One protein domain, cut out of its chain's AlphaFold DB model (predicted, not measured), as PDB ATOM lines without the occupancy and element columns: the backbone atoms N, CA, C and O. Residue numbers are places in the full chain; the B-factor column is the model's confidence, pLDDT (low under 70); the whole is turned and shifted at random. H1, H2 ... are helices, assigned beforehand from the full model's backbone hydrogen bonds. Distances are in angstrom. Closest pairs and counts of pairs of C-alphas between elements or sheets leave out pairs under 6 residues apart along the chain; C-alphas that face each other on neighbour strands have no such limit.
ATOM      1  N   PHE A 233     276.569 220.961 223.726       98.62
ATOM      2  CA  PHE A 233     275.792 219.728 223.585       98.62
ATOM      3  C   PHE A 233     274.580 219.655 224.521       98.62
ATOM      4  O   PHE A 233     273.885 218.641 224.545       98.62
ATOM      5  N   TYR A 234     274.301 220.715 225.282       98.69
ATOM      6  CA  TYR A 234     273.103 220.776 226.110       98.69
ATOM      7  C   TYR A 234     271.827 220.721 225.235       98.69
ATOM      8  O   TYR A 234     271.698 221.537 224.313       98.69
ATOM      9  N   PRO A 235     270.888 219.782 225.483       98.56
ATOM     10  CA  PRO A 235     269.844 219.448 224.508       98.56
ATOM     11  C   PRO A 235     268.536 220.237 224.658       98.56
ATOM     12  O   PRO A 235     267.679 220.155 223.782       98.56
ATOM     13  N   PHE A 236     268.355 221.001 225.736       98.69
ATOM     14  CA  PHE A 236     267.083 221.670 226.028       98.69
ATOM     15  C   PHE A 236     267.192 223.191 225.948       98.69
ATOM     16  O   PHE A 236     268.211 223.781 226.306       98.69
ATOM     17  N   LEU A 237     266.118 223.826 225.481       98.62
ATOM     18  CA  LEU A 237     266.056 225.276 225.333       98.62
ATOM     19  C   LEU A 237     265.909 225.973 226.696       98.62
ATOM     20  O   LEU A 237     265.168 225.515 227.565       98.62
ATOM     21  N   ILE A 238     266.540 227.133 226.861       98.25
ATOM     22  CA  ILE A 238     266.439 228.003 228.040       98.25
ATOM     23  C   ILE A 238     264.974 228.335 228.347       98.25
ATOM     24  O   ILE A 238     264.574 228.369 229.509       98.25
ATOM     25  N   GLU A 239     264.146 228.558 227.324       97.25
ATOM     26  CA  GLU A 239     262.718 228.844 227.492       97.25
ATOM     27  C   GLU A 239     261.947 227.674 228.122       97.25
ATOM     28  O   GLU A 239     260.918 227.892 228.767       97.25
ATOM     29  N   GLU A 240     262.427 226.439 227.952       97.25
ATOM     30  CA  GLU A 240     261.898 225.269 228.651       97.25
ATOM     31  C   GLU A 240     262.409 225.217 230.089       97.25
ATOM     32  O   GLU A 240     261.602 225.056 231.003       97.25
ATOM     33  N   LEU A 241     263.714 225.423 230.300       97.38
ATOM     34  CA  LEU A 241     264.343 225.404 231.626       97.38
ATOM     35  C   LEU A 241     263.750 226.452 232.570       97.38
ATOM     36  O   LEU A 241     263.551 226.175 233.748       97.38
ATOM     37  N   LYS A 242     263.395 227.635 232.056       96.00
ATOM     38  CA  LYS A 242     262.720 228.695 232.826       96.00
ATOM     39  C   LYS A 242     261.373 228.257 233.416       96.00
ATOM     40  O   LYS A 242     260.875 228.909 234.328       96.00
ATOM     41  N   LYS A 243     260.776 227.178 232.899       96.44
ATOM     42  CA  LYS A 243     259.528 226.581 233.402       96.44
ATOM     43  C   LYS A 243     259.777 225.421 234.369       96.44
ATOM     44  O   LYS A 243     258.814 224.862 234.887       96.44
ATOM     45  N   TRP A 244     261.025 224.995 234.553       97.19
ATOM     46  CA  TRP A 244     261.381 223.891 235.439       97.19
ATOM     47  C   TRP A 244     261.610 224.387 236.865       97.19
ATOM     48  O   TRP A 244     261.890 225.563 237.109       97.19
ATOM     49  N   GLU A 245     261.513 223.470 237.821       95.25
ATOM     50  CA  GLU A 245     261.854 223.746 239.209       95.25
ATOM     51  C   GLU A 245     263.379 223.740 239.374       95.25
ATOM     52  O   GLU A 245     263.981 222.712 239.644       95.25
ATOM     53  N   ILE A 246     264.011 224.898 239.186       94.69
ATOM     54  CA  ILE A 246     265.444 225.102 239.446       94.69
ATOM     55  C   ILE A 246     265.546 226.010 240.666       94.69
ATOM     56  O   ILE A 246     265.132 227.164 240.581       94.69
ATOM     57  N   LYS A 247     265.996 225.508 241.821       87.69
ATOM     58  CA  LYS A 247     266.053 226.306 243.069       87.69
ATOM     59  C   LYS A 247     267.327 227.132 243.205       87.69
ATOM     60  O   LYS A 247     267.319 228.119 243.933       87.69
ATOM     61  N   ASP A 248     268.385 226.733 242.511       93.06
ATOM     62  CA  ASP A 248     269.667 227.422 242.531       93.06
ATOM     63  C   ASP A 248     269.538 228.846 241.929       93.06
ATOM     64  O   ASP A 248     269.106 228.993 240.774       93.06
ATOM     65  N   PRO A 249     269.828 229.907 242.710       93.00
ATOM     66  CA  PRO A 249     269.672 231.288 242.259       93.00
ATOM     67  C   PRO A 249     270.697 231.680 241.190       93.00
ATOM     68  O   PRO A 249     270.343 232.438 240.280       93.00
ATOM     69  N   ASP A 250     271.912 231.135 241.244       94.06
ATOM     70  CA  ASP A 250     272.969 231.426 240.278       94.06
ATOM     71  C   ASP A 250     272.575 230.860 238.912       94.06
ATOM     72  O   ASP A 250     272.666 231.548 237.894       94.06
ATOM     73  N   PHE A 251     272.006 229.653 238.876       95.81
ATOM     74  CA  PHE A 251     271.529 229.041 237.633       95.81
ATOM     75  C   PHE A 251     270.376 229.843 237.029       95.81
ATOM     76  O   PHE A 251     270.347 230.074 235.817       95.81
ATOM     77  N   ARG A 252     269.437 230.331 237.852       94.69
ATOM     78  CA  ARG A 252     268.361 231.219 237.372       94.69
ATOM     79  C   ARG A 252     268.905 232.518 236.792       94.69
ATOM     80  O   ARG A 252     268.403 232.976 235.764       94.69
ATOM     81  N   GLN A 253     269.911 233.106 237.436       96.25
ATOM     82  CA  GLN A 253     270.559 234.311 236.942       96.25
ATOM     83  C   GLN A 253     271.242 234.039 235.600       96.25
ATOM     84  O   GLN A 253     270.998 234.775 234.643       96.25
ATOM     85  N   GLN A 254     272.017 232.959 235.485       96.44
ATOM     86  CA  GLN A 254     272.673 232.582 234.232       96.44
ATOM     87  C   GLN A 254     271.650 232.372 233.101       96.44
ATOM     88  O   GLN A 254     271.787 232.961 232.031       96.44
ATOM     89  N   LEU A 255     270.553 231.645 233.352       96.12
ATOM     90  CA  LEU A 255     269.464 231.432 232.381       96.12
ATOM     91  C   LEU A 255     268.772 232.726 231.917       96.12
ATOM     92  O   LEU A 255     268.080 232.730 230.894       96.12
ATOM     93  N   SER A 256     268.889 233.821 232.672       93.69
ATOM     94  CA  SER A 256     268.295 235.109 232.300       93.69
ATOM     95  C   SER A 256     269.130 235.893 231.284       93.69
ATOM     96  O   SER A 256     268.557 236.681 230.533       93.69
ATOM     97  N   VAL A 257     270.445 235.645 231.231       95.12
ATOM     98  CA  VAL A 257     271.404 236.401 230.405       95.12
ATOM     99  C   VAL A 257     272.082 235.573 229.315       95.12
ATOM    100  O   VAL A 257     272.597 236.146 228.357       95.12
ATOM    101  N   ASP A 258     272.116 234.249 229.455       96.12
ATOM    102  CA  ASP A 258     272.793 233.359 228.514       96.12
ATOM    103  C   ASP A 258     271.897 232.987 227.318       96.12
ATOM    104  O   ASP A 258     270.716 233.334 227.242       96.12
ATOM    105  N   GLU A 259     272.471 232.261 226.363       96.69
ATOM    106  CA  GLU A 259     271.812 231.848 225.131       96.69
ATOM    107  C   GLU A 259     271.677 230.328 224.984       96.69
ATOM    108  O   GLU A 259     272.456 229.528 225.516       96.69
ATOM    109  N   ASN A 260     270.697 229.936 224.170       98.38
ATOM    110  CA  ASN A 260     270.476 228.551 223.782       98.38
ATOM    111  C   ASN A 260     271.732 227.925 223.156       98.38
ATOM    112  O   ASN A 260     272.331 228.485 222.230       98.38
ATOM    113  N   ARG A 261     272.092 226.730 223.635       98.38
ATOM    114  CA  ARG A 261     273.229 225.952 223.127       98.38
ATOM    115  C   ARG A 261     272.947 225.384 221.739       98.38
ATOM    116  O   ARG A 261     271.793 225.280 221.318       98.38
ATOM    117  N   PHE A 262     274.018 225.047 221.021       98.75
ATOM    118  CA  PHE A 262     273.947 224.594 219.632       98.75
ATOM    119  C   PHE A 262     272.996 223.405 219.459       98.75
ATOM    120  O   PHE A 262     272.073 223.481 218.652       98.75
ATOM    121  N   VAL A 263     273.159 222.347 220.263       98.75
ATOM    122  CA  VAL A 263     272.346 221.129 220.128       98.75
ATOM    123  C   VAL A 263     270.868 221.388 220.407       98.75
ATOM    124  O   VAL A 263     270.031 220.910 219.649       98.75
ATOM    125  N   ALA A 264     270.514 222.203 221.403       98.75
ATOM    126  CA  ALA A 264     269.118 222.587 221.632       98.75
ATOM    127  C   ALA A 264     268.500 223.312 220.415       98.75
ATOM    128  O   ALA A 264     267.350 223.059 220.044       98.75
ATOM    129  N   LYS A 265     269.267 224.195 219.755       98.75
ATOM    130  CA  LYS A 265     268.846 224.877 218.516       98.75
ATOM    131  C   LYS A 265     268.720 223.896 217.341       98.75
ATOM    132  O   LYS A 265     267.809 224.072 216.534       98.75
ATOM    133  N   TRP A 266     269.610 222.905 217.246       98.69
ATOM    134  CA  TRP A 266     269.569 221.849 216.228       98.69
ATOM    135  C   TRP A 266     268.332 220.959 216.423       98.69
ATOM    136  O   TRP A 266     267.495 220.910 215.531       98.69
ATOM    137  N   ILE A 267     268.116 220.411 217.628       98.75
ATOM    138  CA  ILE A 267     266.963 219.551 217.965       98.75
ATOM    139  C   ILE A 267     265.635 220.224 217.607       98.75
ATOM    140  O   ILE A 267     264.759 219.588 217.036       98.75
ATOM    141  N   LYS A 268     265.484 221.524 217.898       98.44
ATOM    142  CA  LYS A 268     264.265 222.288 217.578       98.44
ATOM    143  C   LYS A 268     263.922 222.287 216.079       98.44
ATOM    144  O   LYS A 268     262.756 222.458 215.731       98.44
ATOM    145  N   LYS A 269     264.927 222.185 215.207       97.88
ATOM    146  CA  LYS A 269     264.775 222.218 213.746       97.88
ATOM    147  C   LYS A 269     264.700 220.821 213.124       97.88
ATOM    148  O   LYS A 269     264.340 220.725 211.957       97.88
ATOM    149  N   SER A 270     265.057 219.778 213.869       97.69
ATOM    150  CA  SER A 270     265.166 218.414 213.359       97.69
ATOM    151  C   SER A 270     263.832 217.672 213.393       97.69
ATOM    152  O   SER A 270     263.076 217.749 214.362       97.69
ATOM    153  N   GLU A 271     263.575 216.883 212.353       98.12
ATOM    154  CA  GLU A 271     262.473 215.922 212.316       98.12
ATOM    155  C   GLU A 271     262.943 214.594 212.918       98.12
ATOM    156  O   GLU A 271     263.771 213.888 212.347       98.12
ATOM    157  N   LEU A 272     262.464 214.285 214.121       98.56
ATOM    158  CA  LEU A 272     262.901 213.112 214.877       98.56
ATOM    159  C   LEU A 272     261.949 211.931 214.682       98.56
ATOM    160  O   LEU A 272     260.731 212.121 214.594       98.56
ATOM    161  N   SER A 273     262.506 210.720 214.694       98.69
ATOM    162  CA  SER A 273     261.729 209.486 214.803       98.69
ATOM    163  C   SER A 273     260.999 209.396 216.149       98.69
ATOM    164  O   SER A 273     261.311 210.126 217.095       98.69
ATOM    165  N   GLU A 274     260.027 208.490 216.254       98.62
ATOM    166  CA  GLU A 274     259.307 208.269 217.511       98.62
ATOM    167  C   GLU A 274     260.240 207.757 218.617       98.62
ATOM    168  O   GLU A 274     260.183 208.245 219.745       98.62
ATOM    169  N   GLU A 275     261.183 206.869 218.293       98.69
ATOM    170  CA  GLU A 275     262.169 206.371 219.255       98.69
ATOM    171  C   GLU A 275     263.099 207.490 219.745       98.69
ATOM    172  O   GLU A 275     263.372 207.606 220.942       98.69
ATOM    173  N   ALA A 276     263.552 208.367 218.846       98.88
ATOM    174  CA  ALA A 276     264.381 209.512 219.211       98.88
ATOM    175  C   ALA A 276     263.620 210.545 220.069       98.88
ATOM    176  O   ALA A 276     264.182 211.102 221.020       98.88
ATOM    177  N   LYS A 277     262.332 210.787 219.784       98.81
ATOM    178  CA  LYS A 277     261.463 211.630 220.626       98.81
ATOM    179  C   LYS A 277     261.283 211.039 222.020       98.81
ATOM    180  O   LYS A 277     261.315 211.787 223.002       98.81
ATOM    181  N   GLU A 278     261.132 209.723 222.119       98.81
ATOM    182  CA  GLU A 278     260.992 209.030 223.398       98.81
ATOM    183  C   GLU A 278     262.274 209.153 224.238       98.81
ATOM    184  O   GLU A 278     262.211 209.526 225.413       98.81
ATOM    185  N   VAL A 279     263.456 208.979 223.625       98.88
ATOM    186  CA  VAL A 279     264.750 209.220 224.296       98.88
ATOM    187  C   VAL A 279     264.836 210.643 224.845       98.88
ATOM    188  O   VAL A 279     265.197 210.830 226.006       98.88
ATOM    189  N   LEU A 280     264.475 211.661 224.055       98.75
ATOM    190  CA  LEU A 280     264.478 213.050 224.528       98.75
ATOM    191  C   LEU A 280     263.472 213.300 225.653       98.75
ATOM    192  O   LEU A 280     263.742 214.105 226.547       98.75
ATOM    193  N   THR A 281     262.325 212.628 225.613       98.81
ATOM    194  CA  THR A 281     261.291 212.730 226.646       98.81
ATOM    195  C   THR A 281     261.813 212.192 227.973       98.81
ATOM    196  O   THR A 281     261.811 212.924 228.964       98.81
ATOM    197  N   LYS A 282     262.386 210.984 227.979       98.81
ATOM    198  CA  LYS A 282     262.992 210.384 229.179       98.81
ATOM    199  C   LYS A 282     264.241 211.114 229.653       98.81
ATOM    200  O   LYS A 282     264.432 211.315 230.850       98.81
ATOM    201  N   ALA A 283     265.049 211.637 228.736       98.81
ATOM    202  CA  ALA A 283     266.166 212.497 229.105       98.81
ATOM    203  C   ALA A 283     265.694 213.778 229.805       98.81
ATOM    204  O   ALA A 283     266.316 214.227 230.765       98.81
ATOM    205  N   LYS A 284     264.575 214.362 229.368       98.75
ATOM    206  CA  LYS A 284     264.013 215.564 229.993       98.75
ATOM    207  C   LYS A 284     263.567 215.307 231.430       98.75
ATOM    208  O   LYS A 284     263.732 216.190 232.268       98.75
ATOM    209  N   GLU A 285     263.025 214.126 231.716       98.69
ATOM    210  CA  GLU A 285     262.659 213.704 233.075       98.69
ATOM    211  C   GLU A 285     263.895 213.640 233.983       98.69
ATOM    212  O   GLU A 285     263.910 214.292 235.027       98.69
ATOM    213  N   VAL A 286     264.979 212.999 233.525       98.75
ATOM    214  CA  VAL A 286     266.268 212.965 234.244       98.75
ATOM    215  C   VAL A 286     266.797 214.375 234.525       98.75
ATOM    216  O   VAL A 286     267.211 214.676 235.642       98.75
ATOM    217  N   TYR A 287     266.782 215.264 233.527       98.62
ATOM    218  CA  TYR A 287     267.300 216.624 233.695       98.62
ATOM    219  C   TYR A 287     266.429 217.440 234.657       98.62
ATOM    220  O   TYR A 287     266.961 218.132 235.521       98.62
ATOM    221  N   LYS A 288     265.097 217.334 234.567       98.44
ATOM    222  CA  LYS A 288     264.185 217.975 235.526       98.44
ATOM    223  C   LYS A 288     264.454 217.513 236.953       98.44
ATOM    224  O   LYS A 288     264.554 218.368 237.829       98.44
ATOM    225  N   PHE A 289     264.614 216.203 237.164       98.38
ATOM    226  CA  PHE A 289     264.969 215.649 238.471       98.38
ATOM    227  C   PHE A 289     266.292 216.236 238.969       98.38
ATOM    228  O   PHE A 289     266.385 216.696 240.107       98.38
ATOM    229  N   PHE A 290     267.314 216.243 238.110       98.19
ATOM    230  CA  PHE A 290     268.634 216.766 238.440       98.19
ATOM    231  C   PHE A 290     268.576 218.219 238.931       98.19
ATOM    232  O   PHE A 290     269.124 218.521 239.988       98.19
ATOM    233  N   TYR A 291     267.884 219.112 238.215       97.56
ATOM    234  CA  TYR A 291     267.813 220.518 238.621       97.56
ATOM    235  C   TYR A 291     266.926 220.771 239.845       97.56
ATOM    236  O   TYR A 291     267.218 221.699 240.604       97.56
ATOM    237  N   SER A 292     265.871 219.979 240.065       96.81
ATOM    238  CA  SER A 292     265.006 220.159 241.238       96.81
ATOM    239  C   SER A 292     265.675 219.735 242.547       96.81
ATOM    240  O   SER A 292     265.362 220.315 243.590       96.81
ATOM    241  N   HIS A 293     266.645 218.816 242.474       96.56
ATOM    242  CA  HIS A 293     267.401 218.288 243.618       96.56
ATOM    243  C   HIS A 293     268.872 218.735 243.641       96.56
ATOM    244  O   HIS A 293     269.669 218.197 244.406       96.56
ATOM    245  N   ILE A 294     269.276 219.712 242.820       95.12
ATOM    246  CA  ILE A 294     270.695 220.089 242.685       95.12
ATOM    247  C   ILE A 294     271.343 220.518 244.012       95.12
ATOM    248  O   ILE A 294     272.490 220.173 244.277       95.12
ATOM    249  N   ASN A 295     270.575 221.178 244.885       93.94
ATOM    250  CA  ASN A 295     271.020 221.639 246.206       93.94
ATOM    251  C   ASN A 295     271.144 220.508 247.245       93.94
ATOM    252  O   ASN A 295     271.594 220.748 248.363       93.94
ATOM    253  N   GLU A 296     270.714 219.294 246.903       94.88
ATOM    254  CA  GLU A 296     270.780 218.103 247.758       94.88
ATOM    255  C   GLU A 296     271.998 217.223 247.420       94.88
ATOM    256  O   GLU A 296     272.249 216.220 248.089       94.88
ATOM    257  N   MET A 297     272.767 217.594 246.390       95.81
ATOM    258  CA  MET A 297     273.895 216.824 245.865       95.81
ATOM    259  C   MET A 297     275.232 217.557 246.046       95.81
ATOM    260  O   MET A 297     275.312 218.783 246.039       95.81
ATOM    261  N   ALA A 298     276.314 216.789 246.165       94.31
ATOM    262  CA  ALA A 298     277.689 217.277 246.216       94.31
ATOM    263  C   ALA A 298     278.210 217.557 244.793       94.31
ATOM    264  O   ALA A 298     278.926 216.761 244.180       94.31
ATOM    265  N   THR A 299     277.838 218.714 244.253       95.75
ATOM    266  CA  THR A 299     278.115 219.141 242.872       95.75
ATOM    267  C   THR A 299     279.595 219.413 242.575       95.75
ATOM    268  O   THR A 299     280.039 219.270 241.430       95.75
ATOM    269  N   GLN A 300     280.390 219.740 243.598       95.44
ATOM    270  CA  GLN A 300     281.803 220.106 243.474       95.44
ATOM    271  C   GLN A 300     282.683 218.978 242.914       95.44
ATOM    272  O   GLN A 300     283.620 219.245 242.161       95.44
ATOM    273  N   ASN A 301     282.352 217.711 243.200       95.12
ATOM    274  CA  ASN A 301     283.104 216.547 242.706       95.12
ATOM    275  C   ASN A 301     283.074 216.453 241.171       95.12
ATOM    276  O   ASN A 301     283.991 215.911 240.550       95.12
ATOM    277  N   TRP A 302     282.039 217.032 240.562       97.06
ATOM    278  CA  TRP A 302     281.798 217.028 239.122       97.06
ATOM    279  C   TRP A 302     281.924 218.421 238.495       97.06
ATOM    280  O   TRP A 302     281.601 218.582 237.316       97.06
ATOM    281  N   LYS A 303     282.429 219.413 239.248       97.19
ATOM    282  CA  LYS A 303     282.603 220.808 238.804       97.19
ATOM    283  C   LYS A 303     281.323 221.408 238.206       97.19
ATOM    284  O   LYS A 303     281.360 222.039 237.152       97.19
ATOM    285  N   ILE A 304     280.176 221.120 238.816       97.75
ATOM    286  CA  ILE A 304     278.888 221.632 238.347       97.75
ATOM    287  C   ILE A 304     278.670 223.031 238.924       97.75
ATOM    288  O   ILE A 304     278.297 223.178 240.083       97.75
ATOM    289  N   GLU A 305     278.907 224.039 238.088       96.44
ATOM    290  CA  GLU A 305     278.797 225.465 238.444       96.44
ATOM    291  C   GLU A 305     277.904 226.247 237.461       96.44
ATOM    292  O   GLU A 305     277.586 227.414 237.686       96.44
ATOM    293  N   ASN A 306     277.474 225.600 236.369       97.12
ATOM    294  CA  ASN A 306     276.738 226.237 235.282       97.12
ATOM    295  C   ASN A 306     275.429 225.515 234.955       97.12
ATOM    296  O   ASN A 306     275.340 224.279 235.002       97.12
ATOM    297  N   TRP A 307     274.441 226.297 234.517       97.50
ATOM    298  CA  TRP A 307     273.131 225.794 234.104       97.50
ATOM    299  C   TRP A 307     273.212 224.783 232.959       97.50
ATOM    300  O   TRP A 307     272.380 223.891 232.901       97.50
ATOM    301  N   ASP A 308     274.196 224.873 232.063       97.94
ATOM    302  CA  ASP A 308     274.358 223.994 230.899       97.94
ATOM    303  C   ASP A 308     275.214 222.754 231.201       97.94
ATOM    304  O   ASP A 308     275.895 222.228 230.317       97.94
ATOM    305  N   SER A 309     275.181 222.276 232.447       98.12
ATOM    306  CA  SER A 309     275.865 221.058 232.898       98.12
ATOM    307  C   SER A 309     275.750 219.919 231.880       98.12
ATOM    308  O   SER A 309     274.674 219.614 231.360       98.12
ATOM    309  N   GLY A 310     276.884 219.303 231.551       98.31
ATOM    310  CA  GLY A 310     276.937 218.275 230.518       98.31
ATOM    311  C   GLY A 310     276.460 216.909 230.987       98.31
ATOM    312  O   GLY A 310     276.384 216.633 232.186       98.31
ATOM    313  N   TRP A 311     276.166 216.023 230.031       98.50
ATOM    314  CA  TRP A 311     275.623 214.696 230.333       98.50
ATOM    315  C   TRP A 311     276.529 213.892 231.268       98.50
ATOM    316  O   TRP A 311     276.054 213.218 232.183       98.50
ATOM    317  N   TYR A 312     277.847 214.022 231.092       98.56
ATOM    318  CA  TYR A 312     278.828 213.446 232.001       98.56
ATOM    319  C   TYR A 312     278.615 213.899 233.441       98.56
ATOM    320  O   TYR A 312     278.552 213.066 234.338       98.56
ATOM    321  N   GLN A 313     278.488 215.208 233.658       98.56
ATOM    322  CA  GLN A 313     278.342 215.786 234.989       98.56
ATOM    323  C   GLN A 313     277.036 215.331 235.638       98.56
ATOM    324  O   GLN A 313     277.065 214.802 236.746       98.56
ATOM    325  N   ILE A 314     275.920 215.452 234.913       98.50
ATOM    326  CA  ILE A 314     274.585 215.076 235.394       98.50
ATOM    327  C   ILE A 314     274.560 213.597 235.790       98.50
ATOM    328  O   ILE A 314     274.265 213.265 236.936       98.50
ATOM    329  N   ARG A 315     274.951 212.696 234.879       97.88
ATOM    330  CA  ARG A 315     274.930 211.249 235.131       97.88
ATOM    331  C   ARG A 315     275.852 210.840 236.276       97.88
ATOM    332  O   ARG A 315     275.514 209.944 237.043       97.88
ATOM    333  N   ARG A 316     277.050 211.427 236.366       98.00
ATOM    334  CA  ARG A 316     278.014 211.078 237.420       98.00
ATOM    335  C   ARG A 316     277.543 211.563 238.789       98.00
ATOM    336  O   ARG A 316     277.627 210.781 239.730       98.00
ATOM    337  N   CYS A 317     276.995 212.774 238.862       98.25
ATOM    338  CA  CYS A 317     276.434 213.339 240.085       98.25
ATOM    339  C   CYS A 317     275.242 212.507 240.584       98.25
ATOM    340  O   CYS A 317     275.280 211.990 241.696       98.25
ATOM    341  N   LEU A 318     274.246 212.254 239.727       98.31
ATOM    342  CA  LEU A 318     273.079 211.437 240.086       98.31
ATOM    343  C   LEU A 318     273.476 210.038 240.576       98.31
ATOM    344  O   LEU A 318     273.017 209.594 241.629       98.31
ATOM    345  N   ASN A 319     274.386 209.367 239.860       97.19
ATOM    346  CA  ASN A 319     274.855 208.034 240.237       97.19
ATOM    347  C   ASN A 319     275.594 208.015 241.583       97.19
ATOM    348  O   ASN A 319     275.458 207.049 242.327       97.19
ATOM    349  N   GLU A 320     276.394 209.039 241.897       97.44
ATOM    350  CA  GLU A 320     277.106 209.132 243.181       97.44
ATOM    351  C   GLU A 320     276.134 209.239 244.364       97.44
ATOM    352  O   GLU A 320     276.382 208.664 245.424       97.44
ATOM    353  N   HIS A 321     274.998 209.907 244.158       97.69
ATOM    354  CA  HIS A 321     273.965 210.106 245.174       97.69
ATOM    355  C   HIS A 321     272.849 209.050 245.156       97.69
ATOM    356  O   HIS A 321     271.968 209.088 246.010       97.69
ATOM    357  N   ASN A 322     272.888 208.081 244.232       96.81
ATOM    358  CA  ASN A 322     271.800 207.123 243.971       96.81
ATOM    359  C   ASN A 322     270.453 207.806 243.650       96.81
ATOM    360  O   ASN A 322     269.380 207.287 243.960       96.81
ATOM    361  N   PHE A 323     270.512 208.985 243.032       97.44
ATOM    362  CA  PHE A 323     269.360 209.795 242.648       97.44
ATOM    363  C   PHE A 323     268.902 209.475 241.223       97.44
ATOM    364  O   PHE A 323     269.696 209.028 240.396       97.44
ATOM    365  N   ALA A 324     267.616 209.710 240.945       96.62
ATOM    366  CA  ALA A 324     266.978 209.467 239.648       96.62
ATOM    367  C   ALA A 324     267.178 208.042 239.084       96.62
ATOM    368  O   ALA A 324     267.306 207.855 237.875       96.62
ATOM    369  N   THR A 325     267.302 207.022 239.946       97.19
ATOM    370  CA  THR A 325     267.640 205.656 239.499       97.19
ATOM    371  C   THR A 325     266.581 205.098 238.540       97.19
ATOM    372  O   THR A 325     266.926 204.409 237.581       97.19
ATOM    373  N   GLU A 326     265.303 205.397 238.778       97.81
ATOM    374  CA  GLU A 326     264.194 204.969 237.920       97.81
ATOM    375  C   GLU A 326     264.253 205.674 236.561       97.81
ATOM    376  O   GLU A 326     264.364 205.007 235.534       97.81
ATOM    377  N   GLU A 327     264.332 207.003 236.549       98.50
ATOM    378  CA  GLU A 327     264.406 207.831 235.342       98.50
ATOM    379  C   GLU A 327     265.642 207.489 234.494       98.50
ATOM    380  O   GLU A 327     265.575 207.410 233.266       98.50
ATOM    381  N   MET A 328     266.782 207.224 235.140       98.31
ATOM    382  CA  MET A 328     268.011 206.786 234.475       98.31
ATOM    383  C   MET A 328     267.865 205.399 233.835       98.31
ATOM    384  O   MET A 328     268.404 205.169 232.748       98.31
ATOM    385  N   ASN A 329     267.149 204.474 234.480       98.44
ATOM    386  CA  ASN A 329     266.874 203.148 233.925       98.44
ATOM    387  C   ASN A 329     265.880 203.218 232.760       98.44
ATOM    388  O   ASN A 329     266.076 202.528 231.758       98.44
ATOM    389  N   GLU A 330     264.856 204.067 232.853       98.62
ATOM    390  CA  GLU A 330     263.915 204.309 231.760       98.62
ATOM    391  C   GLU A 330     264.610 204.931 230.549       98.62
ATOM    392  O   GLU A 330     264.492 204.396 229.445       98.62
ATOM    393  N   LEU A 331     265.419 205.981 230.751       98.75
ATOM    394  CA  LEU A 331     266.241 206.578 229.694       98.75
ATOM    395  C   LEU A 331     267.173 205.543 229.060       98.75
ATOM    396  O   LEU A 331     267.309 205.483 227.838       98.75
ATOM    397  N   LYS A 332     267.806 204.699 229.880       98.50
ATOM    398  CA  LYS A 332     268.660 203.625 229.378       98.50
ATOM    399  C   LYS A 332     267.879 202.656 228.492       98.50
ATOM    400  O   LYS A 332     268.383 202.298 227.432       98.50
ATOM    401  N   LYS A 333     266.681 202.242 228.906       98.75
ATOM    402  CA  LYS A 333     265.838 201.315 228.142       98.75
ATOM    403  C   LYS A 333     265.498 201.889 226.766       98.75
ATOM    404  O   LYS A 333     265.799 201.252 225.764       98.75
ATOM    405  N   VAL A 334     264.972 203.113 226.708       98.81
ATOM    406  CA  VAL A 334     264.593 203.738 225.428       98.81
ATOM    407  C   VAL A 334     265.816 204.059 224.561       98.81
ATOM    408  O   VAL A 334     265.761 203.966 223.337       98.81
ATOM    409  N   SER A 335     266.966 204.358 225.178       98.56
ATOM    410  CA  SER A 335     268.236 204.509 224.462       98.56
ATOM    411  C   SER A 335     268.757 203.184 223.899       98.56
ATOM    412  O   SER A 335     269.384 203.198 222.839       98.56
ATOM    413  N   ASP A 336     268.541 202.062 224.593       98.69
ATOM    414  CA  ASP A 336     268.877 200.724 224.102       98.69
ATOM    415  C   ASP A 336     267.929 200.326 222.948       98.69
ATOM    416  O   ASP A 336     268.393 199.773 221.952       98.69
ATOM    417  N   ASP A 337     266.641 200.681 223.015       98.75
ATOM    418  CA  ASP A 337     265.672 200.464 221.930       98.75
ATOM    419  C   ASP A 337     266.049 201.254 220.663       98.75
ATOM    420  O   ASP A 337     266.122 200.681 219.571       98.75
ATOM    421  N   LEU A 338     266.419 202.533 220.806       98.88
ATOM    422  CA  LEU A 338     266.955 203.337 219.703       98.88
ATOM    423  C   LEU A 338     268.253 202.731 219.135       98.88
ATOM    424  O   LEU A 338     268.439 202.672 217.921       98.88
ATOM    425  N   ALA A 339     269.143 202.217 219.992       98.75
ATOM    426  CA  ALA A 339     270.354 201.528 219.541       98.75
ATOM    427  C   ALA A 339     270.031 200.269 218.722       98.75
ATOM    428  O   ALA A 339     270.683 200.013 217.711       98.75
TER     429      ALA A 339
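This is residues 233 to 339 of the 361 residues of an uncharacterized protein of Balneola sp (UniProt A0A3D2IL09). A long helix, H4, runs side by side with H7 in opposite ways, and the short helices H1, H2 and H3 with their links form a loosely joined part on the side of H4 away from H7. H6, with the short H5 packed on it, stands near the end of H4 at residue 292. The 107 printed residues hold seven named helices, H1 to H7 in that order along the chain, and no named strand, and the class is all helix. The whole is compact, with a radius of gyration of the C-alphas of 13.7 A, and its C-alphas span 36 by 31 by 20 A.

Start at Phe 233 and go on to C-alpha 238 at (266.439, 228.003, 228.040), where H1 begins; it covers residues 238 to 241. H2 follows at residues 249 to 257, 13.0 A from first to last C-alpha, and H3 at residues 262 to 269, 11.2 A. Find C-alpha 274 at (259.307, 208.269, 217.511); from there H4 runs through residues 274 to 292 over 27.1 A. H5 is residues 299 to 302, and H6 is residues 311 to 321, 15.6 A long. H7, residues 325 to 339, runs 20.6 A and ends at C-alpha 339, at (270.354, 201.528, 219.541).

Look first at H1 and H2, which are close but not clearly touching; their closest C-alphas, those of Ile 238 and Leu 255, are 6.3 A apart. H1 is only just apart from H4, with 8.4 A between their closest C-alphas. H3 touches no helix, and it is apart from H2 and from H4. At Lys 282 and Leu 331 you find the closest C-alphas of H4 and H7, 5.0 A apart; these helices touch at a shallow tilt of 23 degrees and run opposite ways. H4 and H6 only just touch, with 3 pairs of C-alphas within 8 A, and H4 does so with residues 287 to 290 alone; the closest C-alphas are those of Phe 290 and Ile 314, 6.9 A apart. H4 and H6 run the same way at a steep tilt of 55 degrees. H5 touches H6, with the C-alphas of Trp 302 and Gln 313 closest at 5.5 A. H6 and H7 are close but not clearly touching, their closest C-alphas, those of Asn 319 and Thr 325, being 7.6 A apart. Each O i to N i+4 pair is within hydrogen-bond range in H4, H6 and H7, against 4 of 5 in H2 and 3 of 4 in H3; H1 and H5 are too short for such a pair.

The two C-alphas farthest apart, those of Pro 249 and Ala 339, are 37.4 A from each other. The printed part has no cut, and no link is long; those from H2 to H3, H3 to H4 and H6 to H7 are tight. The mean pLDDT of the printed part is 97.4, and no printed residue is under 70.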